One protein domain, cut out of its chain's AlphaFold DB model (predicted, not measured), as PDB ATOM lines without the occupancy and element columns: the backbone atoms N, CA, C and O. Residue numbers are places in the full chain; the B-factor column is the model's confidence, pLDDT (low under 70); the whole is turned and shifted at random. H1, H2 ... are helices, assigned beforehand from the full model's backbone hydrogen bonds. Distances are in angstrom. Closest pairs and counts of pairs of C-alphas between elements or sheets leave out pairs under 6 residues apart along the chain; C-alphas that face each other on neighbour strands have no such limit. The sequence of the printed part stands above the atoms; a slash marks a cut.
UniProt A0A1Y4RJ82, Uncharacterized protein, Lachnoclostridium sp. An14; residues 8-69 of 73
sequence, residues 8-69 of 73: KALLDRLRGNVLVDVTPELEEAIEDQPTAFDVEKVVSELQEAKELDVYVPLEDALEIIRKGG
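AT A GLANCE: This is residues 8 to 69 of the 73 residues of an uncharacterized protein of Lachnoclostridium sp. An14 (UniProt A0A1Y4RJ82). The model is a long rod of two small helical lobes set end to end: a helical hairpin of H3 and H4 at one end, a looser pair of opposite-running helices H1 and H2 at the other, and residues 32 to 38 strung between them. The turns at residues 16 to 21 and 50 to 55 stick out at the two far ends of the rod, while Lys 8 and Gly 69, the two ends of the printed part, lie toward its middle. The printed part has 62 residues with four named helices, in the order H1, H2, H3, H4, and no named strand; the class is all helix. The whole is extended, with a radius of gyration of the C-alphas of 17.3 A and spans of 53 by 17 by 11 A.

HOW THE PARTS SIT: The longest helix is H3, residues 39 to 51. It touches H4, residues 58 to 68, with 9 pairs of C-alphas within 8 A; the closest are those of Val 42 and Gly 68, 5.3 A apart. The two form a helical hairpin and run opposite ways at a steep tilt of 35.3 degrees, only just past shallow. H1, residues 8 to 15, and H2, residues 24 to 31, are close but not clearly touching: their closest C-alphas, those of Leu 11 and Glu 27, are 7.4 A apart. H1 and H2 run opposite ways at a shallow tilt of 27 degrees. H2 and H3 are apart, and so are H1 and H3, H1 and H4, and H2 and H4. In H1, H2, H3 and H4 every O i to N i+4 pair is within hydrogen-bond range.

IN THESE COORDINATES: H3 measures 18.1 A from first to last C-alpha and begins with C-alpha 39 at (16.144, -42.669, -20.631). H4 measures 15.4 A and ends with C-alpha 68 at (13.369, -36.534, -23.159). H2 measures 10.3 A. H1 measures 10.4 A and begins with C-alpha 8 at (2.996, -39.074, -34.773).

THE WHOLE: The two C-alphas farthest apart, those of Val 18 and Asp 53, are 53.5 A from each other, while the first and last printed C-alphas, of Lys 8 and Gly 69, are 12.7 A apart. Residues 16 to 21 stand free, and so do residues 50 to 55, of which 50 and 51 belong to H3. The printed part has no cut. Its three links, of 8, 7 and 6 residues along the chain, are short. The mean pLDDT of the printed part is 82.0, and residues 51 to 56 are under 70.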
ATOM      1  N   LYS A   8       3.281 -39.668 -33.462       83.94
ATOM      2  CA  LYS A   8       2.996 -39.074 -34.773       83.94
ATOM      3  C   LYS A   8       3.706 -39.805 -35.914       83.94
ATOM      4  O   LYS A   8       3.045 -40.202 -36.865       83.94
ATOM      5  N   ALA A   9       5.007 -40.082 -35.792       85.44
ATOM      6  CA  ALA A   9       5.741 -40.828 -36.816       85.44
ATOM      7  C   ALA A   9       5.219 -42.268 -36.977       85.44
ATOM      8  O   ALA A   9       5.192 -42.800 -38.088       85.44
ATOM      9  N   LEU A  10       4.771 -42.897 -35.884       87.69
ATOM     10  CA  LEU A  10       4.086 -44.185 -35.932       87.69
ATOM     11  C   LEU A  10       2.770 -44.073 -36.712       87.69
ATOM     12  O   LEU A  10       2.570 -44.836 -37.654       87.69
ATOM     13  N   LEU A  11       1.906 -43.112 -36.369       88.81
ATOM     14  CA  LEU A  11       0.630 -42.884 -37.055       88.81
ATOM     15  C   LEU A  11       0.818 -42.570 -38.541       88.81
ATOM     16  O   LEU A  11       0.153 -43.175 -39.377       88.81
ATOM     17  N   ASP A  12       1.760 -41.699 -38.891       88.88
ATOM     18  CA  ASP A  12       2.052 -41.350 -40.283       88.88
ATOM     19  C   ASP A  12       2.545 -42.571 -41.074       88.88
ATOM     20  O   ASP A  12       2.125 -42.803 -42.212       88.88
ATOM     21  N   ARG A  13       3.374 -43.418 -40.451       88.94
ATOM     22  CA  ARG A  13       3.838 -44.672 -41.057       88.94
ATOM     23  C   ARG A  13       2.718 -45.700 -41.221       88.94
ATOM     24  O   ARG A  13       2.732 -46.440 -42.203       88.94
ATOM     25  N   LEU A  14       1.768 -45.758 -40.286       89.69
ATOM     26  CA  LEU A  14       0.599 -46.631 -40.380       89.69
ATOM     27  C   LEU A  14      -0.371 -46.145 -41.466       89.69
ATOM     28  O   LEU A  14      -0.786 -46.951 -42.290       89.69
ATOM     29  N   ARG A  15      -0.643 -44.835 -41.549       88.88
ATOM     30  CA  ARG A  15      -1.500 -44.227 -42.587       88.88
ATOM     31  C   ARG A  15      -0.924 -44.387 -43.995       88.88
ATOM     32  O   ARG A  15      -1.666 -44.525 -44.961       88.88
ATOM     33  N   GLY A  16       0.404 -44.378 -44.121       84.88
ATOM     34  CA  GLY A  16       1.100 -44.650 -45.381       84.88
ATOM     35  C   GLY A  16       1.112 -46.127 -45.796       84.88
ATOM     36  O   GLY A  16       1.602 -46.447 -46.881       84.88
ATOM     37  N   ASN A  17       0.612 -47.042 -44.958       87.44
ATOM     38  CA  ASN A  17       0.636 -48.476 -45.219       87.44
ATOM     39  C   ASN A  17      -0.683 -48.959 -45.838       87.44
ATOM     40  O   ASN A  17      -1.742 -48.877 -45.232       87.44
ATOM     41  N   VAL A  18      -0.600 -49.561 -47.026       80.94
ATOM     42  CA  VAL A  18      -1.750 -50.088 -47.786       80.94
ATOM     43  C   VAL A  18      -2.487 -51.228 -47.060       80.94
ATOM     44  O   VAL A  18      -3.637 -51.515 -47.378       80.94
ATOM     45  N   LEU A  19      -1.832 -51.905 -46.111       86.69
ATOM     46  CA  LEU A  19      -2.371 -53.084 -45.422       86.69
ATOM     47  C   LEU A  19      -2.991 -52.785 -44.052       86.69
ATOM     48  O   LEU A  19      -3.553 -53.697 -43.447       86.69
ATOM     49  N   VAL A  20      -2.860 -51.559 -43.546       84.81
ATOM     50  CA  VAL A  20      -3.365 -51.178 -42.224       84.81
ATOM     51  C   VAL A  20      -4.385 -50.068 -42.395       84.81
ATOM     52  O   VAL A  20      -4.066 -49.016 -42.938       84.81
ATOM     53  N   ASP A  21      -5.603 -50.303 -41.917       87.44
ATOM     54  CA  ASP A  21      -6.610 -49.254 -41.814       87.44
ATOM     55  C   ASP A  21      -6.429 -48.535 -40.476       87.44
ATOM     56  O   ASP A  21      -6.471 -49.160 -39.411       87.44
ATOM     57  N   VAL A  22      -6.155 -47.232 -40.528       87.31
ATOM     58  CA  VAL A  22      -5.986 -46.411 -39.327       87.31
ATOM     59  C   VAL A  22      -7.361 -45.909 -38.916       87.31
ATOM     60  O   VAL A  22      -7.829 -44.877 -39.390       87.31
ATOM     61  N   THR A  23      -8.030 -46.694 -38.073       92.62
ATOM     62  CA  THR A  23      -9.353 -46.347 -37.549       92.62
ATOM     63  C   THR A  23      -9.235 -45.370 -36.375       92.62
ATOM     64  O   THR A  23      -8.197 -45.353 -35.705       92.62
ATOM     65  N   PRO A  24     -10.283 -44.583 -36.070       91.88
ATOM     66  CA  PRO A  24     -10.277 -43.679 -34.919       91.88
ATOM     67  C   PRO A  24      -9.944 -44.381 -33.595       91.88
ATOM     68  O   PRO A  24      -9.239 -43.823 -32.766       91.88
ATOM     69  N   GLU A  25     -10.387 -45.627 -33.418       92.31
ATOM     70  CA  GLU A  25     -10.103 -46.425 -32.222       92.31
ATOM     71  C   GLU A  25      -8.619 -46.805 -32.116       92.31
ATOM     72  O   GLU A  25      -8.084 -46.922 -31.015       92.31
ATOM     73  N   LEU A  26      -7.936 -47.003 -33.250       89.81
ATOM     74  CA  LEU A  26      -6.492 -47.236 -33.270       89.81
ATOM     75  C   LEU A  26      -5.719 -45.948 -32.970       89.81
ATOM     76  O   LEU A  26      -4.712 -46.003 -32.267       89.81
ATOM     77  N   GLU A  27      -6.180 -44.804 -33.484       89.62
ATOM     78  CA  GLU A  27      -5.596 -43.497 -33.161       89.62
ATOM     79  C   GLU A  27      -5.719 -43.202 -31.664       89.62
ATOM     80  O   GLU A  27      -4.709 -42.929 -31.021       89.62
ATOM     81  N   GLU A  28      -6.912 -43.382 -31.092       90.94
ATOM     82  CA  GLU A  28      -7.171 -43.226 -29.656       90.94
ATOM     83  C   GLU A  28      -6.316 -44.190 -28.822       90.94
ATOM     84  O   GLU A  28      -5.651 -43.774 -27.877       90.94
ATOM     85  N   ALA A  29      -6.222 -45.467 -29.212       89.88
ATOM     86  CA  ALA A  29      -5.404 -46.444 -28.492       89.88
ATOM     87  C   ALA A  29      -3.899 -46.120 -28.511       89.88
ATOM     88  O   ALA A  29      -3.191 -46.486 -27.570       89.88
ATOM     89  N   ILE A  30      -3.404 -45.478 -29.579       87.38
ATOM     90  CA  ILE A  30      -2.022 -44.986 -29.688       87.38
ATOM     91  C   ILE A  30      -1.848 -43.700 -28.872       87.38
ATOM     92  O   ILE A  30      -0.810 -43.527 -28.233       87.38
ATOM     93  N   GLU A  31      -2.842 -42.813 -28.870       85.88
ATOM     94  CA  GLU A  31      -2.829 -41.591 -28.067       85.88
ATOM     95  C   GLU A  31      -2.865 -41.886 -26.560       85.88
ATOM     96  O   GLU A  31      -2.138 -41.250 -25.800       85.88
ATOM     97  N   ASP A  32      -3.602 -42.903 -26.129       87.12
ATOM     98  CA  ASP A  32      -3.681 -43.313 -24.725       87.12
ATOM     99  C   ASP A  32      -2.415 -44.028 -24.220       87.12
ATOM    100  O   ASP A  32      -2.253 -44.232 -23.010       87.12
ATOM    101  N   GLN A  33      -1.495 -44.424 -25.112       83.25
ATOM    102  CA  GLN A  33      -0.230 -45.009 -24.672       83.25
ATOM    103  C   GLN A  33       0.623 -43.968 -23.930       83.25
ATOM    104  O   GLN A  33       0.743 -42.826 -24.379       83.25
ATOM    105  N   PRO A  34       1.297 -44.364 -22.833       81.25
ATOM    106  CA  PRO A  34       2.251 -43.498 -22.155       81.25
ATOM    107  C   PRO A  34       3.338 -42.993 -23.108       81.25
ATOM    108  O   PRO A  34       3.854 -43.753 -23.931       81.25
ATOM    109  N   THR A  35       3.744 -41.733 -22.943       79.00
ATOM    110  CA  THR A  35       4.881 -41.158 -23.665       79.00
ATOM    111  C   THR A  35       6.132 -42.004 -23.432       79.00
ATOM    112  O   THR A  35       6.537 -42.246 -22.291       79.00
ATOM    113  N   ALA A  36       6.754 -42.462 -24.517       79.31
ATOM    114  CA  ALA A  36       8.048 -43.121 -24.443       79.31
ATOM    115  C   ALA A  36       9.136 -42.079 -24.145       79.31
ATOM    116  O   ALA A  36       9.132 -40.993 -24.725       79.31
ATOM    117  N   PHE A  37      10.073 -42.424 -23.262       78.44
ATOM    118  CA  PHE A  37      11.201 -41.566 -22.903       78.44
ATOM    119  C   PHE A  37      12.514 -42.183 -23.363       78.44
ATOM    120  O   PHE A  37      12.754 -43.377 -23.158       78.44
ATOM    121  N   ASP A  38      13.390 -41.347 -23.913       82.38
ATOM    122  CA  ASP A  38      14.797 -41.693 -24.077       82.38
ATOM    123  C   ASP A  38      15.502 -41.531 -22.723       82.38
ATOM    124  O   ASP A  38      15.928 -40.446 -22.322       82.38
ATOM    125  N   VAL A  39      15.564 -42.636 -21.979       81.06
ATOM    126  CA  VAL A  39      16.144 -42.669 -20.631       81.06
ATOM    127  C   VAL A  39      17.622 -42.286 -20.652       81.06
ATOM    128  O   VAL A  39      18.072 -41.607 -19.733       81.06
ATOM    129  N   GLU A  40      18.377 -42.685 -21.677       82.62
ATOM    130  CA  GLU A  40      19.809 -42.380 -21.766       82.62
ATOM    131  C   GLU A  40      20.023 -40.878 -21.955       82.62
ATOM    132  O   GLU A  40      20.825 -40.278 -21.233       82.62
ATOM    133  N   LYS A  41      19.231 -40.252 -22.833       83.12
ATOM    134  CA  LYS A  41      19.226 -38.798 -23.020       83.12
ATOM    135  C   LYS A  41      18.869 -38.055 -21.731       83.12
ATOM    136  O   LYS A  41      19.618 -37.176 -21.312       83.12
ATOM    137  N   VAL A  42      17.766 -38.429 -21.071       85.19
ATOM    138  CA  VAL A  42      17.323 -37.780 -19.818       85.19
ATOM    139  C   VAL A  42      18.389 -37.901 -18.731       85.19
ATOM    140  O   VAL A  42      18.686 -36.929 -18.040       85.19
ATOM    141  N   VAL A  43      18.977 -39.088 -18.570       85.25
ATOM    142  CA  VAL A  43      20.022 -39.320 -17.566       85.25
ATOM    143  C   VAL A  43      21.269 -38.492 -17.872       85.25
ATOM    144  O   VAL A  43      21.824 -37.911 -16.942       85.25
ATOM    145  N   SER A  44      21.682 -38.395 -19.139       84.69
ATOM    146  CA  SER A  44      22.829 -37.577 -19.551       84.69
ATOM    147  C   SER A  44      22.611 -36.096 -19.240       84.69
ATOM    148  O   SER A  44      23.444 -35.484 -18.580       84.69
ATOM    149  N   GLU A  45      21.466 -35.527 -19.631       83.56
ATOM    150  CA  GLU A  45      21.154 -34.109 -19.389       83.56
ATOM    151  C   GLU A  45      21.061 -33.790 -17.885       83.56
ATOM    152  O   GLU A  45      21.554 -32.758 -17.427       83.56
ATOM    153  N   LEU A  46      20.494 -34.699 -17.080       83.00
ATOM    154  CA  LEU A  46      20.463 -34.553 -15.619       83.00
ATOM    155  C   LEU A  46      21.858 -34.663 -14.983       83.00
ATOM    156  O   LEU A  46      22.124 -34.001 -13.976       83.00
ATOM    157  N   GLN A  47      22.741 -35.504 -15.526       82.88
ATOM    158  CA  GLN A  47      24.123 -35.625 -15.055       82.88
ATOM    159  C   GLN A  47      24.935 -34.373 -15.389       82.88
ATOM    160  O   GLN A  47      25.572 -33.830 -14.489       82.88
ATOM    161  N   GLU A  48      24.843 -33.865 -16.618       81.06
ATOM    162  CA  GLU A  48      25.490 -32.611 -17.028       81.06
ATOM    163  C   GLU A  48      25.024 -31.426 -16.171       81.06
ATOM    164  O   GLU A  48      25.842 -30.641 -15.689       81.06
ATOM    165  N   ALA A  49      23.718 -31.328 -15.898       75.25
ATOM    166  CA  ALA A  49      23.170 -30.287 -15.030       75.25
ATOM    167  C   ALA A  49      23.702 -30.380 -13.585       75.25
ATOM    168  O   ALA A  49      23.926 -29.358 -12.935       75.25
ATOM    169  N   LYS A  50      23.944 -31.600 -13.084       70.06
ATOM    170  CA  LYS A  50      24.486 -31.853 -11.741       70.06
ATOM    171  C   LYS A  50      25.995 -31.599 -11.642       70.06
ATOM    172  O   LYS A  50      26.456 -31.153 -10.593       70.06
ATOM    173  N   GLU A  51      26.776 -31.890 -12.683       64.06
ATOM    174  CA  GLU A  51      28.242 -31.722 -12.681       64.06
ATOM    175  C   GLU A  51      28.695 -30.259 -12.552       64.06
ATOM    176  O   GLU A  51      29.826 -29.998 -12.145       64.06
ATOM    177  N   LEU A  52      27.799 -29.297 -12.791       63.72
ATOM    178  CA  LEU A  52      28.032 -27.875 -12.523       63.72
ATOM    179  C   LEU A  52      27.965 -27.500 -11.022       63.72
ATOM    180  O   LEU A  52      28.100 -26.323 -10.694       63.72
ATOM    181  N   ASP A  53      27.752 -28.469 -10.118       56.00
ATOM    182  CA  ASP A  53      27.515 -28.284  -8.667       56.00
ATOM    183  C   ASP A  53      26.335 -27.336  -8.365       56.00
ATOM    184  O   ASP A  53      26.215 -26.729  -7.298       56.00
ATOM    185  N   VAL A  54      25.432 -27.206  -9.340       59.22
ATOM    186  CA  VAL A  54      24.212 -26.416  -9.250       59.22
ATOM    187  C   VAL A  54      23.112 -27.348  -8.761       59.22
ATOM    188  O   VAL A  54      22.821 -28.377  -9.368       59.22
ATOM    189  N   TYR A  55      22.486 -26.994  -7.641       67.50
ATOM    190  CA  TYR A  55      21.185 -27.551  -7.285       67.50
ATOM    191  C   TYR A  55      20.253 -27.367  -8.485       67.50
ATOM    192  O   TYR A  55      19.939 -26.228  -8.816       67.50
ATOM    193  N   VAL A  56      19.838 -28.457  -9.133       67.12
ATOM    194  CA  VAL A  56      18.866 -28.397 -10.230       67.12
ATOM    195  C   VAL A  56      17.493 -28.141  -9.602       67.12
ATOM    196  O   VAL A  56      17.001 -29.008  -8.867       67.12
ATOM    197  N   PRO A  57      16.872 -26.968  -9.824       79.50
ATOM    198  CA  PRO A  57      15.506 -26.710  -9.392       79.50
ATOM    199  C   PRO A  57      14.548 -27.752  -9.975       79.50
ATOM    200  O   PRO A  57      14.788 -28.315 -11.045       79.50
ATOM    201  N   LEU A  58      13.442 -28.010  -9.273       75.62
ATOM    202  CA  LEU A  58      12.441 -28.980  -9.724       75.62
ATOM    203  C   LEU A  58      11.911 -28.614 -11.117       75.62
ATOM    204  O   LEU A  58      11.640 -29.494 -11.927       75.62
ATOM    205  N   GLU A  59      11.796 -27.319 -11.397       81.00
ATOM    206  CA  GLU A  59      11.350 -26.773 -12.672       81.00
ATOM    207  C   GLU A  59      12.261 -27.199 -13.836       81.00
ATOM    208  O   GLU A  59      11.761 -27.700 -14.844       81.00
ATOM    209  N   ASP A  60      13.580 -27.097 -13.667       80.12
ATOM    210  CA  ASP A  60      14.562 -27.432 -14.706       80.12
ATOM    211  C   ASP A  60      14.633 -28.951 -14.931       80.12
ATOM    212  O   ASP A  60      14.687 -29.427 -16.066       80.12
ATOM    213  N   ALA A  61      14.541 -29.742 -13.855       81.88
ATOM    214  CA  ALA A  61      14.467 -31.199 -13.955       81.88
ATOM    215  C   ALA A  61      13.202 -31.659 -14.702       81.88
ATOM    216  O   ALA A  61      13.253 -32.591 -15.508       81.88
ATOM    217  N   LEU A  62      12.063 -30.997 -14.464       82.50
ATOM    218  CA  LEU A  62      10.823 -31.265 -15.193       82.50
ATOM    219  C   LEU A  62      10.939 -30.887 -16.674       82.50
ATOM    220  O   LEU A  62      10.373 -31.585 -17.515       82.50
ATOM    221  N   GLU A  63      11.663 -29.818 -17.008       84.56
ATOM    222  CA  GLU A  63      11.920 -29.433 -18.397       84.56
ATOM    223  C   GLU A  63      12.781 -30.476 -19.127       84.56
ATOM    224  O   GLU A  63      12.428 -30.883 -20.235       84.56
ATOM    225  N   ILE A  64      13.848 -30.965 -18.488       81.75
ATOM    226  CA  ILE A  64      14.718 -32.026 -19.024       81.75
ATOM    227  C   ILE A  64      13.919 -33.309 -19.281       81.75
ATOM    228  O   ILE A  64      13.972 -33.877 -20.372       81.75
ATOM    229  N   ILE A  65      13.101 -33.741 -18.314       83.69
ATOM    230  CA  ILE A  65      12.249 -34.929 -18.481       83.69
ATOM    231  C   ILE A  65      11.293 -34.735 -19.660       83.69
ATOM    232  O   ILE A  65      11.200 -35.613 -20.514       83.69
ATOM    233  N   ARG A  66      10.620 -33.579 -19.759       80.81
ATOM    234  CA  ARG A  66       9.707 -33.283 -20.876       80.81
ATOM    235  C   ARG A  66      10.416 -33.316 -22.234       80.81
ATOM    236  O   ARG A  66       9.863 -33.878 -23.168       80.81
ATOM    237  N   LYS A  67      11.643 -32.790 -22.332       80.62
ATOM    238  CA  LYS A  67      12.483 -32.829 -23.550       80.62
ATOM    239  C   LYS A  67      12.999 -34.222 -23.915       80.62
ATOM    240  O   LYS A  67      13.398 -34.459 -25.060       80.62
ATOM    241  N   GLY A  68      13.052 -35.127 -22.944       78.38
ATOM    242  CA  GLY A  68      13.369 -36.534 -23.159       78.38
ATOM    243  C   GLY A  68      12.184 -37.378 -23.624       78.38
ATOM    244  O   GLY A  68      12.384 -38.522 -24.034       78.38
ATOM    245  N   GLY A  69      10.964 -36.837 -23.548       77.44
ATOM    246  CA  GLY A  69       9.776 -37.454 -24.122       77.44
ATOM    247  C   GLY A  69       9.849 -37.447 -25.644       77.44
ATOM    248  O   GLY A  69      10.269 -36.468 -26.255       77.44
TER     249      GLY A  69